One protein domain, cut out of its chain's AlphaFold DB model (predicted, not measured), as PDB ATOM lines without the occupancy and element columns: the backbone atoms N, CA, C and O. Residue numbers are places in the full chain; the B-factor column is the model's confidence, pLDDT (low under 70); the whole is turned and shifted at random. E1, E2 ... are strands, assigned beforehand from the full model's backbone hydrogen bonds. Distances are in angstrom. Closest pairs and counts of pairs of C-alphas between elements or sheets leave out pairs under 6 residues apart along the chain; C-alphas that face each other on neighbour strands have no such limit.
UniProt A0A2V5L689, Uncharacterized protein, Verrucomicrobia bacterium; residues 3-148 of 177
ATOM      1  N   PHE A   3     263.249 256.700 379.904       95.81
ATOM      2  CA  PHE A   3     264.351 255.768 379.694       95.81
ATOM      3  C   PHE A   3     264.537 255.471 378.207       95.81
ATOM      4  O   PHE A   3     263.681 255.784 377.368       95.81
ATOM      5  N   LYS A   4     265.683 254.900 377.864       96.00
ATOM      6  CA  LYS A   4     266.035 254.475 376.513       96.00
ATOM      7  C   LYS A   4     266.396 253.000 376.497       96.00
ATOM      8  O   LYS A   4     266.868 252.455 377.487       96.00
ATOM      9  N   ILE A   5     266.185 252.380 375.345       96.00
ATOM     10  CA  ILE A   5     266.661 251.036 375.043       96.00
ATOM     11  C   ILE A   5     267.788 251.168 374.024       96.00
ATOM     12  O   ILE A   5     267.624 251.818 372.986       96.00
ATOM     13  N   TYR A   6     268.920 250.558 374.335       96.12
ATOM     14  CA  TYR A   6     270.150 250.607 373.566       96.12
ATOM     15  C   TYR A   6     270.600 249.209 373.155       96.12
ATOM     16  O   TYR A   6     270.522 248.284 373.957       96.12
ATOM     17  N   LEU A   7     271.154 249.085 371.950       96.12
ATOM     18  CA  LEU A   7     271.954 247.940 371.525       96.12
ATOM     19  C   LEU A   7     273.442 248.299 371.614       96.12
ATOM     20  O   LEU A   7     273.906 249.211 370.929       96.12
ATOM     21  N   ARG A   8     274.200 247.557 372.415       96.19
ATOM     22  CA  ARG A   8     275.661 247.549 372.410       96.19
ATOM     23  C   ARG A   8     276.139 246.649 371.274       96.19
ATOM     24  O   ARG A   8     275.938 245.438 371.321       96.19
ATOM     25  N   ARG A   9     276.771 247.229 370.251       94.44
ATOM     26  CA  ARG A   9     277.328 246.482 369.111       94.44
ATOM     27  C   ARG A   9     278.348 247.329 368.356       94.44
ATOM     28  O   ARG A   9     278.213 248.543 368.310       94.44
ATOM     29  N   PHE A  10     279.354 246.700 367.746       93.94
ATOM     30  CA  PHE A  10     280.372 247.391 366.931       93.94
ATOM     31  C   PHE A  10     281.165 248.482 367.687       93.94
ATOM     32  O   PHE A  10     281.596 249.459 367.084       93.94
ATOM     33  N   GLY A  11     281.312 248.357 369.014       93.69
ATOM     34  CA  GLY A  11     281.900 249.407 369.868       93.69
ATOM     35  C   GLY A  11     281.004 250.642 370.068       93.69
ATOM     36  O   GLY A  11     281.435 251.643 370.642       93.69
ATOM     37  N   LYS A  12     279.753 250.584 369.598       95.56
ATOM     38  CA  LYS A  12     278.749 251.648 369.670       95.56
ATOM     39  C   LYS A  12     277.642 251.297 370.658       95.56
ATOM     40  O   LYS A  12     277.347 250.122 370.894       95.56
ATOM     41  N   LEU A  13     276.969 252.334 371.155       95.31
ATOM     42  CA  LEU A  13     275.717 252.204 371.896       95.31
ATOM     43  C   LEU A  13     274.560 252.806 371.083       95.31
ATOM     44  O   LEU A  13     274.274 254.004 371.140       95.31
ATOM     45  N   ILE A  14     273.901 251.946 370.310       94.00
ATOM     46  CA  ILE A  14     272.900 252.291 369.297       94.00
ATOM     47  C   ILE A  14     271.537 252.470 369.961       94.00
ATOM     48  O   ILE A  14     270.995 251.535 370.548       94.00
ATOM     49  N   ALA A  15     270.957 253.665 369.879       92.69
ATOM     50  CA  ALA A  15     269.680 253.957 370.522       92.69
ATOM     51  C   ALA A  15     268.505 253.418 369.684       92.69
ATOM     52  O   ALA A  15     268.243 253.890 368.578       92.69
ATOM     53  N   LEU A  16     267.770 252.446 370.225       91.75
ATOM     54  CA  LEU A  16     266.666 251.773 369.534       91.75
ATOM     55  C   LEU A  16     265.344 252.506 369.741       91.75
ATOM     56  O   LEU A  16     264.596 252.754 368.798       91.75
ATOM     57  N   GLN A  17     265.057 252.854 370.993       91.69
ATOM     58  CA  GLN A  17     263.795 253.468 371.373       91.69
ATOM     59  C   GLN A  17     263.982 254.339 372.607       91.69
ATOM     60  O   GLN A  17     264.674 253.964 373.551       91.69
ATOM     61  N   LYS A  18     263.341 255.504 372.619       93.50
ATOM     62  CA  LYS A  18     263.174 256.333 373.810       93.50
ATOM     63  C   LYS A  18     261.723 256.238 374.259       93.50
ATOM     64  O   LYS A  18     260.821 256.566 373.487       93.50
ATOM     65  N   ILE A  19     261.515 255.844 375.509       94.81
ATOM     66  CA  ILE A  19     260.200 255.749 376.131       94.81
ATOM     67  C   ILE A  19     260.073 256.855 377.174       94.81
ATOM     68  O   ILE A  19     260.995 257.158 377.935       94.81
ATOM     69  N   SER A  20     258.942 257.548 377.162       94.38
ATOM     70  CA  SER A  20     258.679 258.671 378.057       94.38
ATOM     71  C   SER A  20     257.245 258.622 378.555       94.38
ATOM     72  O   SER A  20     256.317 258.791 377.771       94.38
ATOM     73  N   ARG A  21     257.076 258.416 379.861       93.75
ATOM     74  CA  ARG A  21     255.799 258.545 380.566       93.75
ATOM     75  C   ARG A  21     255.685 259.966 381.113       93.75
ATOM     76  O   ARG A  21     256.486 260.358 381.969       93.75
ATOM     77  N   THR A  22     254.697 260.707 380.622       93.12
ATOM     78  CA  THR A  22     254.301 262.050 381.083       93.12
ATOM     79  C   THR A  22     252.917 261.991 381.728       93.12
ATOM     80  O   THR A  22     252.329 260.918 381.794       93.12
ATOM     81  N   THR A  23     252.370 263.122 382.174       90.31
ATOM     82  CA  THR A  23     250.975 263.214 382.646       90.31
ATOM     83  C   THR A  23     249.938 263.009 381.539       90.31
ATOM     84  O   THR A  23     248.799 262.690 381.844       90.31
ATOM     85  N   GLY A  24     250.315 263.195 380.268       90.31
ATOM     86  CA  GLY A  24     249.410 263.060 379.121       90.31
ATOM     87  C   GLY A  24     249.452 261.693 378.434       90.31
ATOM     88  O   GLY A  24     248.592 261.400 377.607       90.31
ATOM     89  N   GLY A  25     250.450 260.861 378.744       94.75
ATOM     90  CA  GLY A  25     250.552 259.527 378.162       94.75
ATOM     91  C   GLY A  25     251.954 258.928 378.166       94.75
ATOM     92  O   GLY A  25     252.868 259.388 378.859       94.75
ATOM     93  N   ILE A  26     252.121 257.889 377.354       95.44
ATOM     94  CA  ILE A  26     253.374 257.188 377.079       95.44
ATOM     95  C   ILE A  26     253.775 257.456 375.630       95.44
ATOM     96  O   ILE A  26     252.991 257.244 374.709       95.44
ATOM     97  N   TYR A  27     255.010 257.896 375.422       93.56
ATOM     98  CA  TYR A  27     255.547 258.259 374.115       93.56
ATOM     99  C   TYR A  27     256.715 257.350 373.757       93.56
ATOM    100  O   TYR A  27     257.628 257.166 374.562       93.56
ATOM    101  N   PHE A  28     256.690 256.840 372.530       91.94
ATOM    102  CA  PHE A  28     257.693 255.973 371.930       91.94
ATOM    103  C   PHE A  28     258.339 256.711 370.769       91.94
ATOM    104  O   PHE A  28     257.755 256.827 369.690       91.94
ATOM    105  N   ILE A  29     259.539 257.225 370.999       87.44
ATOM    106  CA  ILE A  29     260.278 258.015 370.020       87.44
ATOM    107  C   ILE A  29     261.402 257.140 369.487       87.44
ATOM    108  O   ILE A  29     262.228 256.664 370.268       87.44
ATOM    109  N   SER A  30     261.432 256.928 368.172       83.56
ATOM    110  CA  SER A  30     262.570 256.289 367.515       83.56
ATOM    111  C   SER A  30     263.683 257.324 367.358       83.56
ATOM    112  O   SER A  30     263.487 258.308 366.651       83.56
ATOM    113  N   PRO A  31     264.864 257.144 367.971       80.19
ATOM    114  CA  PRO A  31     265.992 258.044 367.736       80.19
ATOM    115  C   PRO A  31     266.451 258.035 366.270       80.19
ATOM    116  O   PRO A  31     267.031 259.009 365.812       80.19
ATOM    117  N   ARG A  32     266.136 256.959 365.537       76.94
ATOM    118  CA  ARG A  32     266.497 256.743 364.130       76.94
ATOM    119  C   ARG A  32     265.462 257.285 363.135       76.94
ATOM    120  O   ARG A  32     265.691 257.229 361.934       76.94
ATOM    121  N   SER A  33     264.312 257.776 363.607       73.00
ATOM    122  CA  SER A  33     263.302 258.441 362.775       73.00
ATOM    123  C   SER A  33     262.780 259.675 363.499       73.00
ATOM    124  O   SER A  33     262.006 259.581 364.448       73.00
ATOM    125  N   SER A  34     263.197 260.856 363.042       66.44
ATOM    126  CA  SER A  34     262.743 262.129 363.610       66.44
ATOM    127  C   SER A  34     261.273 262.434 363.290       66.44
ATOM    128  O   SER A  34     260.643 263.225 363.993       66.44
ATOM    129  N   SER A  35     260.708 261.807 362.250       68.81
ATOM    130  CA  SER A  35     259.330 262.032 361.803       68.81
ATOM    131  C   SER A  35     258.312 261.076 362.411       68.81
ATOM    132  O   SER A  35     257.125 261.419 362.453       68.81
ATOM    133  N   ASP A  36     258.755 259.898 362.860       76.75
ATOM    134  CA  ASP A  36     257.859 258.829 363.278       76.75
ATOM    135  C   ASP A  36     257.936 258.597 364.784       76.75
ATOM    136  O   ASP A  36     258.988 258.323 365.364       76.75
ATOM    137  N   TYR A  37     256.780 258.668 365.431       84.50
ATOM    138  CA  TYR A  37     256.649 258.279 366.825       84.50
ATOM    139  C   TYR A  37     255.263 257.712 367.089       84.50
ATOM    140  O   TYR A  37     254.285 258.003 366.390       84.50
ATOM    141  N   LEU A  38     255.186 256.900 368.133       89.38
ATOM    142  CA  LEU A  38     253.944 256.324 368.623       89.38
ATOM    143  C   LEU A  38     253.656 256.948 369.984       89.38
ATOM    144  O   LEU A  38     254.574 257.298 370.729       89.38
ATOM    145  N   SER A  39     252.388 257.120 370.323       92.19
ATOM    146  CA  SER A  39     252.027 257.577 371.664       92.19
ATOM    147  C   SER A  39     250.698 256.996 372.096       92.19
ATOM    148  O   SER A  39     249.798 256.848 371.279       92.19
ATOM    149  N   TYR A  40     250.580 256.694 373.378       93.44
ATOM    150  CA  TYR A  40     249.384 256.166 374.005       93.44
ATOM    151  C   TYR A  40     248.952 257.119 375.111       93.44
ATOM    152  O   TYR A  40     249.752 257.423 375.990       93.44
ATOM    153  N   HIS A  41     247.750 257.672 374.997       92.12
ATOM    154  CA  HIS A  41     247.313 258.826 375.784       92.12
ATOM    155  C   HIS A  41     246.389 258.407 376.924       92.12
ATOM    156  O   HIS A  41     245.867 257.292 376.934       92.12
ATOM    157  N   GLU A  42     246.185 259.310 377.886       92.94
ATOM    158  CA  GLU A  42     245.303 259.067 379.037       92.94
ATOM    159  C   GLU A  42     243.882 258.670 378.645       92.94
ATOM    160  O   GLU A  42     243.270 257.886 379.355       92.94
ATOM    161  N   ASP A  43     243.383 259.144 377.504       89.12
ATOM    162  CA  ASP A  43     242.049 258.835 376.978       89.12
ATOM    163  C   ASP A  43     241.958 257.479 376.251       89.12
ATOM    164  O   ASP A  43     240.935 257.170 375.643       89.12
ATOM    165  N   GLY A  44     243.025 256.677 376.272       89.12
ATOM    166  CA  GLY A  44     243.068 255.366 375.627       89.12
ATOM    167  C   GLY A  44     243.404 255.417 374.132       89.12
ATOM    168  O   GLY A  44     243.473 254.374 373.472       89.12
ATOM    169  N   LYS A  45     243.662 256.600 373.557       89.62
ATOM    170  CA  LYS A  45     244.022 256.715 372.137       89.62
ATOM    171  C   LYS A  45     245.485 256.376 371.902       89.62
ATOM    172  O   LYS A  45     246.400 257.025 372.416       89.62
ATOM    173  N   TYR A  46     245.709 255.397 371.034       88.50
ATOM    174  CA  TYR A  46     247.020 255.054 370.505       88.50
ATOM    175  C   TYR A  46     247.235 255.758 369.163       88.50
ATOM    176  O   TYR A  46     246.694 255.367 368.127       88.50
ATOM    177  N   TRP A  47     248.053 256.798 369.178       88.38
ATOM    178  CA  TRP A  47     248.391 257.612 368.024       88.38
ATOM    179  C   TRP A  47     249.658 257.128 367.340       88.38
ATOM    180  O   TRP A  47     250.646 256.777 367.990       88.38
ATOM    181  N   VAL A  48     249.655 257.234 366.018       85.69
ATOM    182  CA  VAL A  48     250.848 257.108 365.189       85.69
ATOM    183  C   VAL A  48     251.055 258.413 364.455       85.69
ATOM    184  O   VAL A  48     250.137 258.934 363.819       85.69
ATOM    185  N   ARG A  49     252.271 258.947 364.548       82.69
ATOM    186  CA  ARG A  49     252.762 259.936 363.602       82.69
ATOM    187  C   ARG A  49     253.669 259.219 362.621       82.69
ATOM    188  O   ARG A  49     254.604 258.550 363.044       82.69
ATOM    189  N   SER A  50     253.374 259.346 361.338       79.44
ATOM    190  CA  SER A  50     254.255 258.863 360.287       79.44
ATOM    191  C   SER A  50     254.225 259.803 359.096       79.44
ATOM    192  O   SER A  50     253.158 260.284 358.706       79.44
ATOM    193  N   ARG A  51     255.404 260.100 358.534       78.81
ATOM    194  CA  ARG A  51     255.557 260.975 357.351       78.81
ATOM    195  C   ARG A  51     254.816 262.313 357.493       78.81
ATOM    196  O   ARG A  51     254.110 262.758 356.593       78.81
ATOM    197  N   GLY A  52     254.913 262.925 358.672       75.19
ATOM    198  CA  GLY A  52     254.274 264.210 358.976       75.19
ATOM    199  C   GLY A  52     252.767 264.154 359.261       75.19
ATOM    200  O   GLY A  52     252.238 265.126 359.793       75.19
ATOM    201  N   LYS A  53     252.083 263.031 359.006       79.62
ATOM    202  CA  LYS A  53     250.664 262.839 359.342       79.62
ATOM    203  C   LYS A  53     250.515 262.175 360.705       79.62
ATOM    204  O   LYS A  53     251.316 261.317 361.065       79.62
ATOM    205  N   ARG A  54     249.479 262.554 361.454       83.06
ATOM    206  CA  ARG A  54     249.133 261.965 362.754       83.06
ATOM    207  C   ARG A  54     247.701 261.438 362.713       83.06
ATOM    208  O   ARG A  54     246.801 262.177 362.332       83.06
ATOM    209  N   PHE A  55     247.500 260.191 363.127       83.12
ATOM    210  CA  PHE A  55     246.183 259.550 363.180       83.12
ATOM    211  C   PHE A  55     246.100 258.543 364.334       83.12
ATOM    212  O   PHE A  55     247.125 258.092 364.861       83.12
ATOM    213  N   ILE A  56     244.879 258.218 364.750       84.94
ATOM    214  CA  ILE A  56     244.612 257.201 365.770       84.94
ATOM    215  C   ILE A  56     244.715 255.839 365.090       84.94
ATOM    216  O   ILE A  56     244.016 255.575 364.118       84.94
ATOM    217  N   LYS A  57     245.604 254.976 365.578       82.31
ATOM    218  CA  LYS A  57     245.761 253.608 365.067       82.31
ATOM    219  C   LYS A  57     244.924 252.606 365.854       82.31
ATOM    220  O   LYS A  57     244.516 251.608 365.277       82.31
ATOM    221  N   LYS A  58     244.733 252.822 367.160       83.88
ATOM    222  CA  LYS A  58     243.960 251.936 368.046       83.88
ATOM    223  C   LYS A  58     243.307 252.747 369.167       83.88
ATOM    224  O   LYS A  58     243.913 253.702 369.655       83.88
ATOM    225  N   LEU A  59     242.133 252.321 369.608       85.00
ATOM    226  CA  LEU A  59     241.545 252.677 370.896       85.00
ATOM    227  C   LEU A  59     241.742 251.505 371.856       85.00
ATOM    228  O   LEU A  59     241.497 250.360 371.479       85.00
ATOM    229  N   ARG A  60     242.213 251.806 373.061       87.00
ATOM    230  CA  ARG A  60     242.439 250.874 374.170       87.00
ATOM    231  C   ARG A  60     241.797 251.468 375.433       87.00
ATOM    232  O   ARG A  60     241.178 252.530 375.377       87.00
ATOM    233  N   GLN A  61     241.939 250.794 376.567       88.81
ATOM    234  CA  GLN A  61     241.511 251.330 377.863       88.81
ATOM    235  C   GLN A  61     242.233 252.653 378.214       88.81
ATOM    236  O   GLN A  61     243.380 252.841 377.837       88.81
ATOM    237  N   PRO A  62     241.617 253.599 378.932       89.12
ATOM    238  CA  PRO A  62     242.326 254.785 379.426       89.12
ATOM    239  C   PRO A  62     243.540 254.412 380.298       89.12
ATOM    240  O   PRO A  62     243.458 253.481 381.098       89.12
ATOM    241  N   LEU A  63     244.667 255.137 380.195       90.50
ATOM    242  CA  LEU A  63     245.839 254.884 381.063       90.50
ATOM    243  C   LEU A  63     245.535 255.169 382.538       90.50
ATOM    244  O   LEU A  63     246.066 254.492 383.417       90.50
ATOM    245  N   SER A  64     244.681 256.159 382.800       85.31
ATOM    246  CA  SER A  64     244.272 256.578 384.141       85.31
ATOM    247  C   SER A  64     243.432 255.530 384.872       85.31
ATOM    248  O   SER A  64     243.430 255.501 386.100       85.31
ATOM    249  N   SER A  65     242.755 254.659 384.123       88.06
ATOM    250  CA  SER A  65     241.931 253.561 384.633       88.06
ATOM    251  C   SER A  65     242.410 252.205 384.111       88.06
ATOM    252  O   SER A  65     241.596 251.302 383.929       88.06
ATOM    253  N   PHE A  66     243.705 252.080 383.795       91.56
ATOM    254  CA  PHE A  66     244.261 250.855 383.232       91.56
ATOM    255  C   PHE A  66     244.224 249.728 384.267       91.56
ATOM    256  O   PHE A  66     244.781 249.873 385.356       91.56
ATOM    257  N   VAL A  67     243.627 248.596 383.902       91.38
ATOM    258  CA  VAL A  67     243.515 247.395 384.739       91.38
ATOM    259  C   VAL A  67     244.017 246.181 383.953       91.38
ATOM    260  O   VAL A  67     243.840 246.080 382.736       91.38
ATOM    261  N   GLY A  68     244.650 245.236 384.651       93.00
ATOM    262  CA  GLY A  68     245.121 243.982 384.058       93.00
ATOM    263  C   GLY A  68     246.500 244.072 383.397       93.00
ATOM    264  O   GLY A  68     247.443 244.629 383.964       93.00
ATOM    265  N   VAL A  69     246.653 243.435 382.233       94.69
ATOM    266  CA  VAL A  69     247.927 243.310 381.510       94.69
ATOM    267  C   VAL A  69     247.710 243.371 380.000       94.69
ATOM    268  O   VAL A  69     246.788 242.749 379.479       94.69
ATOM    269  N   GLU A  70     248.561 244.115 379.293       93.81
ATOM    270  CA  GLU A  70     248.424 244.330 377.852       93.81
ATOM    271  C   GLU A  70     249.769 244.610 377.170       93.81
ATOM    272  O   GLU A  70     250.524 245.487 377.587       93.81
ATOM    273  N   THR A  71     250.058 243.929 376.063       93.31
ATOM    274  CA  THR A  71     251.158 244.254 375.159       93.31
ATOM    275  C   THR A  71     250.836 245.563 374.443       93.31
ATOM    276  O   THR A  71     249.932 245.681 373.606       93.31
ATOM    277  N   LEU A  72     251.608 246.592 374.768       90.88
ATOM    278  CA  LEU A  72     251.473 247.912 374.178       90.88
ATOM    279  C   LEU A  72     252.144 247.981 372.809       90.88
ATOM    280  O   LEU A  72     251.547 248.491 371.856       90.88
ATOM    281  N   SER A  73     253.361 247.452 372.709       89.25
ATOM    282  CA  SER A  73     254.147 247.436 371.478       89.25
ATOM    283  C   SER A  73     255.094 246.247 371.463       89.25
ATOM    284  O   SER A  73     255.726 245.947 372.469       89.25
ATOM    285  N   SER A  74     255.267 245.643 370.298       90.31
ATOM    286  CA  SER A  74     256.279 244.627 370.027       90.31
ATOM    287  C   SER A  74     257.040 245.007 368.752       90.31
ATOM    288  O   SER A  74     256.497 245.676 367.867       90.31
ATOM    289  N   GLY A  75     258.329 244.677 368.675       89.50
ATOM    290  CA  GLY A  75     259.161 245.000 367.515       89.50
ATOM    291  C   GLY A  75     260.314 244.022 367.326       89.50
ATOM    292  O   GLY A  75     260.946 243.610 368.299       89.50
ATOM    293  N   VAL A  76     260.561 243.639 366.068       92.69
ATOM    294  CA  VAL A  76     261.738 242.859 365.660       92.69
ATOM    295  C   VAL A  76     262.834 243.841 365.279       92.69
ATOM    296  O   VAL A  76     262.611 244.739 364.466       92.69
ATOM    297  N   PHE A  77     264.021 243.655 365.838       91.38
ATOM    298  CA  PHE A  77     265.174 244.501 365.587       91.38
ATOM    299  C   PHE A  77     266.293 243.683 364.965       91.38
ATOM    300  O   PHE A  77     266.637 242.594 365.424       91.38
ATOM    301  N   ASN A  78     266.872 244.245 363.909       90.00
ATOM    302  CA  ASN A  78     268.050 243.704 363.265       90.00
ATOM    303  C   ASN A  78     268.949 244.860 362.810       90.00
ATOM    304  O   ASN A  78     268.500 245.759 362.094       90.00
ATOM    305  N   ILE A  79     270.195 244.870 363.282       89.50
ATOM    306  CA  ILE A  79     271.170 245.928 363.014       89.50
ATOM    307  C   ILE A  79     272.463 245.283 362.529       89.50
ATOM    308  O   ILE A  79     273.273 244.803 363.319       89.50
ATOM    309  N   TRP A  80     272.637 245.295 361.209       86.50
ATOM    310  CA  TRP A  80     273.779 244.686 360.527       86.50
ATOM    311  C   TRP A  80     275.028 245.569 360.502       86.50
ATOM    312  O   TRP A  80     276.134 245.054 360.375       86.50
ATOM    313  N   ALA A  81     274.858 246.885 360.631       89.19
ATOM    314  CA  ALA A  81     275.938 247.864 360.628       89.19
ATOM    315  C   ALA A  81     275.534 249.109 361.442       89.19
ATOM    316  O   ALA A  81     274.332 249.393 361.544       89.19
ATOM    317  N   PRO A  82     276.503 249.847 362.015       88.06
ATOM    318  CA  PRO A  82     276.236 251.131 362.652       88.06
ATOM    319  C   PRO A  82     275.901 252.206 361.605       88.06
ATOM    320  O   PRO A  82     276.357 252.142 360.462       88.06
ATOM    321  N   MET A  83     275.122 253.209 361.995       87.62
ATOM    322  CA  MET A  83     274.891 254.429 361.219       87.62
ATOM    323  C   MET A  83     275.904 255.527 361.585       87.62
ATOM    324  O   MET A  83     276.499 255.474 362.663       87.62
ATOM    325  N   PRO A  84     276.104 256.547 360.725       86.38
ATOM    326  CA  PRO A  84     277.031 257.648 361.007       86.38
ATOM    327  C   PRO A  84     276.751 258.415 362.312       86.38
ATOM    328  O   PRO A  84     277.669 258.968 362.908       86.38
ATOM    329  N   ASP A  85     275.496 258.454 362.753       86.88
ATOM    330  CA  ASP A  85     275.027 259.107 363.978       86.88
ATOM    331  C   ASP A  85     275.070 258.200 365.223       86.88
ATOM    332  O   ASP A  85     274.834 258.673 366.341       86.88
ATOM    333  N   ASP A  86     275.425 256.918 365.070       91.19
ATOM    334  CA  ASP A  86     275.604 256.010 366.199       91.19
ATOM    335  C   ASP A  86     276.874 256.358 366.987       91.19
ATOM    336  O   ASP A  86     278.007 256.371 366.485       91.19
ATOM    337  N   ARG A  87     276.677 256.624 368.278       92.12
ATOM    338  CA  ARG A  87     277.733 257.127 369.158       92.12
ATOM    339  C   ARG A  87     278.560 256.000 369.757       92.12
ATOM    340  O   ARG A  87     278.038 254.927 370.069       92.12
ATOM    341  N   ASP A  88     279.843 256.279 369.964       95.62
ATOM    342  CA  ASP A  88     280.751 255.370 370.665       95.62
ATOM    343  C   ASP A  88     280.255 255.116 372.079       95.62
ATOM    344  O   ASP A  88     279.809 256.047 372.759       95.62
ATOM    345  N   GLU A  89     280.349 253.867 372.530       93.88
ATOM    346  CA  GLU A  89     279.829 253.461 373.835       93.88
ATOM    347  C   GLU A  89     280.380 254.326 374.976       93.88
ATOM    348  O   GLU A  89     279.614 254.813 375.804       93.88
ATOM    349  N   SER A  90     281.685 254.603 374.955       93.56
ATOM    350  CA  SER A  90     282.381 255.417 375.961       93.56
ATOM    351  C   SER A  90     281.860 256.854 376.071       93.56
ATOM    352  O   SER A  90     282.042 257.505 377.096       93.56
ATOM    353  N   THR A  91     281.192 257.360 375.034       93.81
ATOM    354  CA  THR A  91     280.652 258.727 374.996       93.81
ATOM    355  C   THR A  91     279.200 258.795 375.471       93.81
ATOM    356  O   THR A  91     278.619 259.886 375.575       93.81
ATOM    357  N   VAL A  92     278.561 257.647 375.733       93.88
ATOM    358  CA  VAL A  92     277.159 257.573 376.150       93.88
ATOM    359  C   VAL A  92     277.007 257.429 377.651       93.88
ATOM    360  O   VAL A  92     277.297 256.397 378.235       93.88
ATOM    361  N   SER A  93     276.460 258.479 378.270       93.56
ATOM    362  CA  SER A  93     275.981 258.425 379.647       93.56
ATOM    363  C   SER A  93     274.686 257.612 379.693       93.56
ATOM    364  O   SER A  93     273.614 258.105 379.330       93.56
ATOM    365  N   VAL A  94     274.824 256.347 380.080       93.94
ATOM    366  CA  VAL A  94     273.716 255.421 380.332       93.94
ATOM    367  C   VAL A  94     273.156 255.707 381.718       93.94
ATOM    368  O   VAL A  94     273.901 255.768 382.698       93.94
ATOM    369  N   LYS A  95     271.842 255.906 381.811       94.62
ATOM    370  CA  LYS A  95     271.158 256.092 383.094       94.62
ATOM    371  C   LYS A  95     270.805 254.743 383.708       94.62
ATOM    372  O   LYS A  95     270.626 253.768 382.991       94.62
ATOM    373  N   HIS A  96     270.614 254.719 385.024       91.38
ATOM    374  CA  HIS A  96     270.178 253.524 385.758       91.38
ATOM    375  C   HIS A  96     268.927 252.864 385.149       91.38
ATOM    376  O   HIS A  96     268.854 251.646 385.028       91.38
ATOM    377  N   ASP A  97     267.955 253.676 384.723       92.56
ATOM    378  CA  ASP A  97     266.700 253.163 384.176       92.56
ATOM    379  C   ASP A  97     266.782 252.802 382.689       92.56
ATOM    380  O   ASP A  97     265.815 252.262 382.147       92.56
ATOM    381  N   ASP A  98     267.897 253.082 382.014       96.38
ATOM    382  CA  ASP A  98     268.074 252.684 380.624       96.38
ATOM    383  C   ASP A  98     268.272 251.165 380.520       96.38
ATOM    384  O   ASP A  98     268.740 250.490 381.436       96.38
ATOM    385  N   VAL A  99     267.875 250.608 379.383       97.06
ATOM    386  CA  VAL A  99     268.029 249.189 379.067       97.06
ATOM    387  C   VAL A  99     269.133 249.062 378.032       97.06
ATOM    388  O   VAL A  99     269.056 249.682 376.972       97.06
ATOM    389  N   VAL A 100     270.153 248.259 378.323       96.81
ATOM    390  CA  VAL A 100     271.243 247.959 377.387       96.81
ATOM    391  C   VAL A 100     271.210 246.475 377.057       96.81
ATOM    392  O   VAL A 100     271.295 245.633 377.950       96.81
ATOM    393  N   VAL A 101     271.095 246.163 375.769       96.06
ATOM    394  CA  VAL A 101     271.143 244.800 375.233       96.06
ATOM    395  C   VAL A 101     272.382 244.614 374.372       96.06
ATOM    396  O   VAL A 101     272.899 245.573 373.813       96.06
ATOM    397  N   ASP A 102     272.855 243.383 374.254       95.06
ATOM    398  CA  ASP A 102     274.109 243.016 373.587       95.06
ATOM    399  C   ASP A 102     273.938 241.806 372.653       95.06
ATOM    400  O   ASP A 102     274.872 241.048 372.406       95.06
ATOM    401  N   PHE A 103     272.730 241.628 372.111       93.06
ATOM    402  CA  PHE A 103     272.418 240.521 371.213       93.06
ATOM    403  C   PHE A 103     273.149 240.636 369.868       93.06
ATOM    404  O   PHE A 103     273.164 241.688 369.219       93.06
ATOM    405  N   ALA A 104     273.725 239.518 369.422       88.50
ATOM    406  CA  ALA A 104     274.451 239.434 368.157       88.50
ATOM    407  C   ALA A 104     273.521 239.200 366.952       88.50
ATOM    408  O   ALA A 104     273.864 239.551 365.820       88.50
ATOM    409  N   GLY A 105     272.346 238.610 367.171       89.62
ATOM    410  CA  GLY A 105     271.394 238.262 366.118       89.62
ATOM    411  C   GLY A 105     270.228 239.238 365.967       89.62
ATOM    412  O   GLY A 105     270.237 240.353 366.488       89.62
ATOM    413  N   THR A 106     269.207 238.784 365.241       92.88
ATOM    414  CA  THR A 106     267.863 239.371 365.273       92.88
ATOM    415  C   THR A 106     267.254 239.140 366.654       92.88
ATOM    416  O   THR A 106     267.293 238.020 367.165       92.88
ATOM    417  N   PHE A 107     266.648 240.166 367.238       95.25
ATOM    418  CA  PHE A 107     266.061 240.093 368.575       95.25
ATOM    419  C   PHE A 107     264.714 240.814 368.636       95.25
ATOM    420  O   PHE A 107     264.383 241.640 367.781       95.25
ATOM    421  N   GLY A 108     263.910 240.455 369.627       94.94
ATOM    422  CA  GLY A 108     262.617 241.052 369.909       94.94
ATOM    423  C   GLY A 108     262.695 242.004 371.096       94.94
ATOM    424  O   GLY A 108     263.444 241.779 372.047       94.94
ATOM    425  N   ILE A 109     261.886 243.057 371.042       95.44
ATOM    426  CA  ILE A 109     261.521 243.859 372.209       95.44
ATOM    427  C   ILE A 109     260.001 243.822 372.320       95.44
ATOM    428  O   ILE A 109     259.303 244.155 371.359       95.44
ATOM    429  N   GLU A 110     259.489 243.450 373.488       95.62
ATOM    430  CA  GLU A 110     258.080 243.578 373.846       95.62
ATOM    431  C   GLU A 110     257.929 244.548 375.020       95.62
ATOM    432  O   GLU A 110     258.643 244.471 376.017       95.62
ATOM    433  N   ILE A 111     256.981 245.472 374.895       95.81
ATOM    434  CA  ILE A 111     256.618 246.444 375.919       95.81
ATOM    435  C   ILE A 111     255.198 246.132 376.364       95.81
ATOM    436  O   ILE A 111     254.253 246.231 375.577       95.81
ATOM    437  N   ILE A 112     255.061 245.784 377.635       96.44
ATOM    438  CA  ILE A 112     253.822 245.375 378.286       96.44
ATOM    439  C   ILE A 112     253.461 246.430 379.330       96.44
ATOM    440  O   ILE A 112     254.319 246.916 380.066       96.44
ATOM    441  N   LEU A 113     252.185 246.783 379.393       96.19
ATOM    442  CA  LEU A 113     251.609 247.503 380.515       96.19
ATOM    443  C   LEU A 113     250.995 246.515 381.486       96.19
ATOM    444  O   LEU A 113     250.320 245.574 381.065       96.19
ATOM    445  N   SER A 114     251.186 246.750 382.777       96.38
ATOM    446  CA  SER A 114     250.473 246.001 383.799       96.38
ATOM    447  C   SER A 114     250.076 246.882 384.973       96.38
ATOM    448  O   SER A 114     250.776 247.825 385.335       96.38
ATOM    449  N   GLU A 115     248.930 246.579 385.567       95.25
ATOM    450  CA  GLU A 115     248.471 247.207 386.805       95.25
ATOM    451  C   GLU A 115     249.403 246.898 387.990       95.25
ATOM    452  O   GLU A 115     249.567 247.729 388.882       95.25
ATOM    453  N   LYS A 116     250.040 245.722 387.984       94.88
ATOM    454  CA  LYS A 116     250.933 245.243 389.044       94.88
ATOM    455  C   LYS A 116     252.114 244.479 388.465       94.88
ATOM    456  O   LYS A 116     252.102 244.091 387.301       94.88
ATOM    457  N   GLU A 117     253.140 244.263 389.275       96.06
ATOM    458  CA  GLU A 117     254.251 243.415 388.864       96.06
ATOM    459  C   GLU A 117     253.750 241.985 388.618       96.06
ATOM    460  O   GLU A 117     252.972 241.435 389.404       96.06
ATOM    461  N   ILE A 118     254.170 241.403 387.494       95.00
ATOM    462  CA  ILE A 118     253.807 240.047 387.094       95.00
ATOM    463  C   ILE A 118     255.037 239.289 386.612       95.00
ATOM    464  O   ILE A 118     255.938 239.851 385.986       95.00
ATOM    465  N   GLN A 119     255.033 237.980 386.840       94.44
ATOM    466  CA  GLN A 119     255.983 237.088 386.199       94.44
ATOM    467  C   GLN A 119     255.517 236.804 384.771       94.44
ATOM    468  O   GLN A 119     254.404 236.320 384.553       94.44
ATOM    469  N   LEU A 120     256.370 237.099 383.791       93.62
ATOM    470  CA  LEU A 120     256.053 236.819 382.396       93.62
ATOM    471  C   LEU A 120     256.152 235.306 382.128       93.62
ATOM    472  O   LEU A 120     257.182 234.705 382.446       93.62
ATOM    473  N   PRO A 121     255.127 234.669 381.533       90.50
ATOM    474  CA  PRO A 121     255.201 233.273 381.136       90.50
ATOM    475  C   PRO A 121     256.298 233.071 380.088       90.50
ATOM    476  O   PRO A 121     256.454 233.875 379.156       90.50
ATOM    477  N   ASN A 122     257.034 231.969 380.243       87.75
ATOM    478  CA  ASN A 122     258.046 231.546 379.285       87.75
ATOM    479  C   ASN A 122     257.379 231.129 377.964       87.75
ATOM    480  O   ASN A 122     256.349 230.456 377.969       87.75
ATOM    481  N   LEU A 123     257.969 231.511 376.832       88.88
ATOM    482  CA  LEU A 123     257.461 231.201 375.496       88.88
ATOM    483  C   LEU A 123     258.555 230.490 374.701       88.88
ATOM    484  O   LEU A 123     259.656 231.012 374.572       88.88
ATOM    485  N   ALA A 124     258.237 229.332 374.115       83.06
ATOM    486  CA  ALA A 124     259.211 228.435 373.480       83.06
ATOM    487  C   ALA A 124     260.035 229.059 372.328       83.06
ATOM    488  O   ALA A 124     261.079 228.529 371.967       83.06
ATOM    489  N   GLY A 125     259.594 230.188 371.760       87.00
ATOM    490  CA  GLY A 125     260.318 230.925 370.715       87.00
ATOM    491  C   GLY A 125     261.195 232.079 371.214       87.00
ATOM    492  O   GLY A 125     261.870 232.704 370.398       87.00
ATOM    493  N   ARG A 126     261.178 232.386 372.515       91.81
ATOM    494  CA  ARG A 126     261.899 233.513 373.120       91.81
ATOM    495  C   ARG A 126     263.003 232.971 374.021       91.81
ATOM    496  O   ARG A 126     262.726 232.444 375.094       91.81
ATOM    497  N   ILE A 127     264.248 233.082 373.578       92.19
ATOM    498  CA  ILE A 127     265.419 232.590 374.309       92.19
ATOM    499  C   ILE A 127     266.237 233.759 374.860       92.19
ATOM    500  O   ILE A 127     266.158 234.882 374.360       92.19
ATOM    501  N   HIS A 128     266.991 233.498 375.930       92.62
ATOM    502  CA  HIS A 128     267.812 234.501 376.626       92.62
ATOM    503  C   HIS A 128     267.047 235.786 376.997       92.62
ATOM    504  O   HIS A 128     267.607 236.884 376.986       92.62
ATOM    505  N   GLY A 129     265.755 235.642 377.314       92.38
ATOM    506  CA  GLY A 129     264.881 236.752 377.669       92.38
ATOM    507  C   GLY A 129     265.354 237.471 378.931       92.38
ATOM    508  O   GLY A 129     265.662 236.839 379.941       92.38
ATOM    509  N   ARG A 130     265.396 238.801 378.878       95.56
ATOM    510  CA  ARG A 130     265.670 239.676 380.022       95.56
ATOM    511  C   ARG A 130     264.480 240.604 380.211       95.56
ATOM    512  O   ARG A 130     263.976 241.173 379.243       95.56
ATOM    513  N   VAL A 131     264.034 240.748 381.453       96.81
ATOM    514  CA  VAL A 131     262.868 241.561 381.812       96.81
ATOM    515  C   VAL A 131     263.327 242.766 382.620       96.81
ATOM    516  O   VAL A 131     264.089 242.635 383.573       96.81
ATOM    517  N   HIS A 132     262.847 243.944 382.238       97.00
ATOM    518  CA  HIS A 132     263.128 245.208 382.899       97.00
ATOM    519  C   HIS A 132     261.813 245.879 383.282       97.00
ATOM    520  O   HIS A 132     261.035 246.276 382.415       97.00
ATOM    521  N   ILE A 133     261.583 246.035 384.581       96.50
ATOM    522  CA  ILE A 133     260.382 246.673 385.121       96.50
ATOM    523  C   ILE A 133     260.682 248.150 385.363       96.50
ATOM    524  O   ILE A 133     261.775 248.514 385.805       96.50
ATOM    525  N   LYS A 134     259.733 249.012 385.003       95.81
ATOM    526  CA  LYS A 134     259.826 250.460 385.160       95.81
ATOM    527  C   LYS A 134     258.637 250.947 385.976       95.81
ATOM    528  O   LYS A 134     257.487 250.801 385.557       95.81
ATOM    529  N   GLU A 135     258.953 251.546 387.118       92.06
ATOM    530  CA  GLU A 135     257.983 252.057 388.084       92.06
ATOM    531  C   GLU A 135     257.202 253.247 387.505       92.06
ATOM    532  O   GLU A 135     257.648 254.399 387.492       92.06
ATOM    533  N   SER A 136     256.008 252.961 386.995       92.25
ATOM    534  CA  SER A 136     255.020 253.942 386.553       92.25
ATOM    535  C   SER A 136     253.601 253.436 386.801       92.25
ATOM    536  O   SER A 136     253.402 252.302 387.216       92.25
ATOM    537  N   LYS A 137     252.591 254.277 386.550       90.62
ATOM    538  CA  LYS A 137     251.181 253.864 386.565       90.62
ATOM    539  C   LYS A 137     250.567 254.024 385.166       90.62
ATOM    540  O   LYS A 137     250.536 255.164 384.670       90.62
ATOM    541  N   PRO A 138     250.128 252.925 384.515       93.75
ATOM    542  CA  PRO A 138     250.451 251.517 384.826       93.75
ATOM    543  C   PRO A 138     251.966 251.233 384.753       93.75
ATOM    544  O   PRO A 138     252.719 252.040 384.189       93.75
ATOM    545  N   LEU A 139     252.421 250.115 385.330       95.81
ATOM    546  CA  LEU A 139     253.818 249.676 385.246       95.81
ATOM    547  C   LEU A 139     254.171 249.387 383.789       95.81
ATOM    548  O   LEU A 139     253.347 248.860 383.038       95.81
ATOM    549  N   ILE A 140     255.402 249.712 383.396       97.25
ATOM    550  CA  ILE A 140     255.929 249.359 382.076       97.25
ATOM    551  C   ILE A 140     256.933 248.226 382.259       97.25
ATOM    552  O   ILE A 140     257.975 248.405 382.884       97.25
ATOM    553  N   ILE A 141     256.631 247.070 381.681       97.62
ATOM    554  CA  ILE A 141     257.512 245.908 381.641       97.62
ATOM    555  C   ILE A 141     258.102 245.823 380.235       97.62
ATOM    556  O   ILE A 141     257.371 245.765 379.247       97.62
ATOM    557  N   VAL A 142     259.427 245.834 380.135       97.38
ATOM    558  CA  VAL A 142     260.159 245.679 378.876       97.38
ATOM    559  C   VAL A 142     260.839 244.324 378.884       97.38
ATOM    560  O   VAL A 142     261.746 244.093 379.681       97.38
ATOM    561  N   GLU A 143     260.427 243.436 377.991       96.94
ATOM    562  CA  GLU A 143     261.143 242.195 377.725       96.94
ATOM    563  C   GLU A 143     261.967 242.343 376.449       96.94
ATOM    564  O   GLU A 143     261.482 242.822 375.424       96.94
ATOM    565  N   VAL A 144     263.216 241.899 376.510       96.75
ATOM    566  CA  VAL A 144     264.126 241.812 375.368       96.75
ATOM    567  C   VAL A 144     264.606 240.372 375.245       96.75
ATOM    568  O   VAL A 144     264.953 239.759 376.251       96.75
ATOM    569  N   PHE A 145     264.593 239.801 374.044       95.50
ATOM    570  CA  PHE A 145     264.872 238.373 373.853       95.50
ATOM    571  C   PHE A 145     265.423 238.067 372.463       95.50
ATOM    572  O   PHE A 145     265.127 238.771 371.499       95.50
ATOM    573  N   GLU A 146     266.174 236.980 372.342       94.44
ATOM    574  CA  GLU A 146     266.559 236.408 371.052       94.44
ATOM    575  C   GLU A 146     265.492 235.419 370.571       94.44
ATOM    576  O   GLU A 146     264.750 234.828 371.362       94.44
ATOM    577  N   PHE A 147     265.400 235.232 369.256       92.19
ATOM    578  CA  PHE A 147     264.482 234.252 368.681       92.19
ATOM    579  C   PHE A 147     265.133 232.870 368.643       92.19
ATOM    580  O   PHE A 147     266.192 232.695 368.047       92.19
ATOM    581  N   GLY A 148     264.463 231.864 369.212       87.06
ATOM    582  CA  GLY A 148     264.872 230.454 369.134       87.06
ATOM    583  C   GLY A 148     264.561 229.780 367.789       87.06
ATOM    584  O   GLY A 148     264.479 228.559 367.718       87.06
TER     585      GLY A 148
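Overview. This is residues 3 to 148 of the 177 residues of an uncharacterized protein of Verrucomicrobia bacterium (UniProt A0A2V5L689). Two strongly twisted sheets make a lopsided sandwich, only partly face to face: a large curled sheet of seven strands reaches past a smaller sheet of four, and its far strands E4, E5 and E6 have no strand of the smaller sheet close to them. The chain first zigzags through E1 to E6 in the larger sheet, then crosses to the smaller sheet with E7, returns to add short E8 beside E1, and completes the smaller sheet with E9, E10 and E11. The printed part has 146 residues with eleven named strands, E1 to E11 in order, and no named helix, and its class is all strand. The larger sheet, in the order E6, E5, E4, E3, E2, E1, E8, is mixed; the smaller, E7, E9, E11, E10, is antiparallel. The whole is compact, with a radius of gyration of the C-alphas of 15.5 A and spans of 43 by 39 by 27 A.

Along the chain. E1, residues 3 to 9, begins at C-alpha 3 (264.351, 255.768, 379.694). E2, residues 12 to 21, is 26.3 A long and bends by 52 degrees at residue 16. E3 is residues 25 to 29, E4 37 to 41, E5 45 to 50, and E6 53 to 59, ending at C-alpha 59 (241.545, 252.677, 370.896). E7, residues 69 to 77, is 23.5 A long; E8 is residues 99 to 101. E9, residues 107 to 114, measures 22.6 A. E10, residues 126 to 134, is 20.9 A long and bends by 67 degrees at residue 129. E11, residues 139 to 147, measures 25.0 A and ends at C-alpha 147 (264.482, 234.252, 368.681).

Arrangement. E1 to E6 form a meander, each strand the antiparallel neighbour of the one before; N 5 and O 17 of E1 and E2 are 2.8 A apart, N 27 and O 20 of E3 and E2 2.8 A, N 39 and O 47 of E4 and E5 2.9 A. E8 is parallel to E1 at 17 degrees, with N 6 and O 99 at 2.8 A. In the other sheet, N 72 and O 111 of E7 and E9 are 2.8 A apart, N 110 and O 143 of E9 and E11 2.8 A, and N 132 and O 142 of the hairpin E10 and E11 2.8 A. The two sheets form a sandwich, two sheets face to face, their best planes 26 degrees apart. The closest C-alphas of E8 and E10, Val 99 and His 132, are 7.4 A apart. E6 and E7 are apart.

Size, cuts and confidence. The C-alphas of Gly 11 and Ser 65, the two farthest apart, are 42.8 A from each other. The printed part has no cut. The links E7 to E8 and E9 to E10 are long. Mean pLDDT of the printed part is 90.9; residues 34 to 35 are under 70.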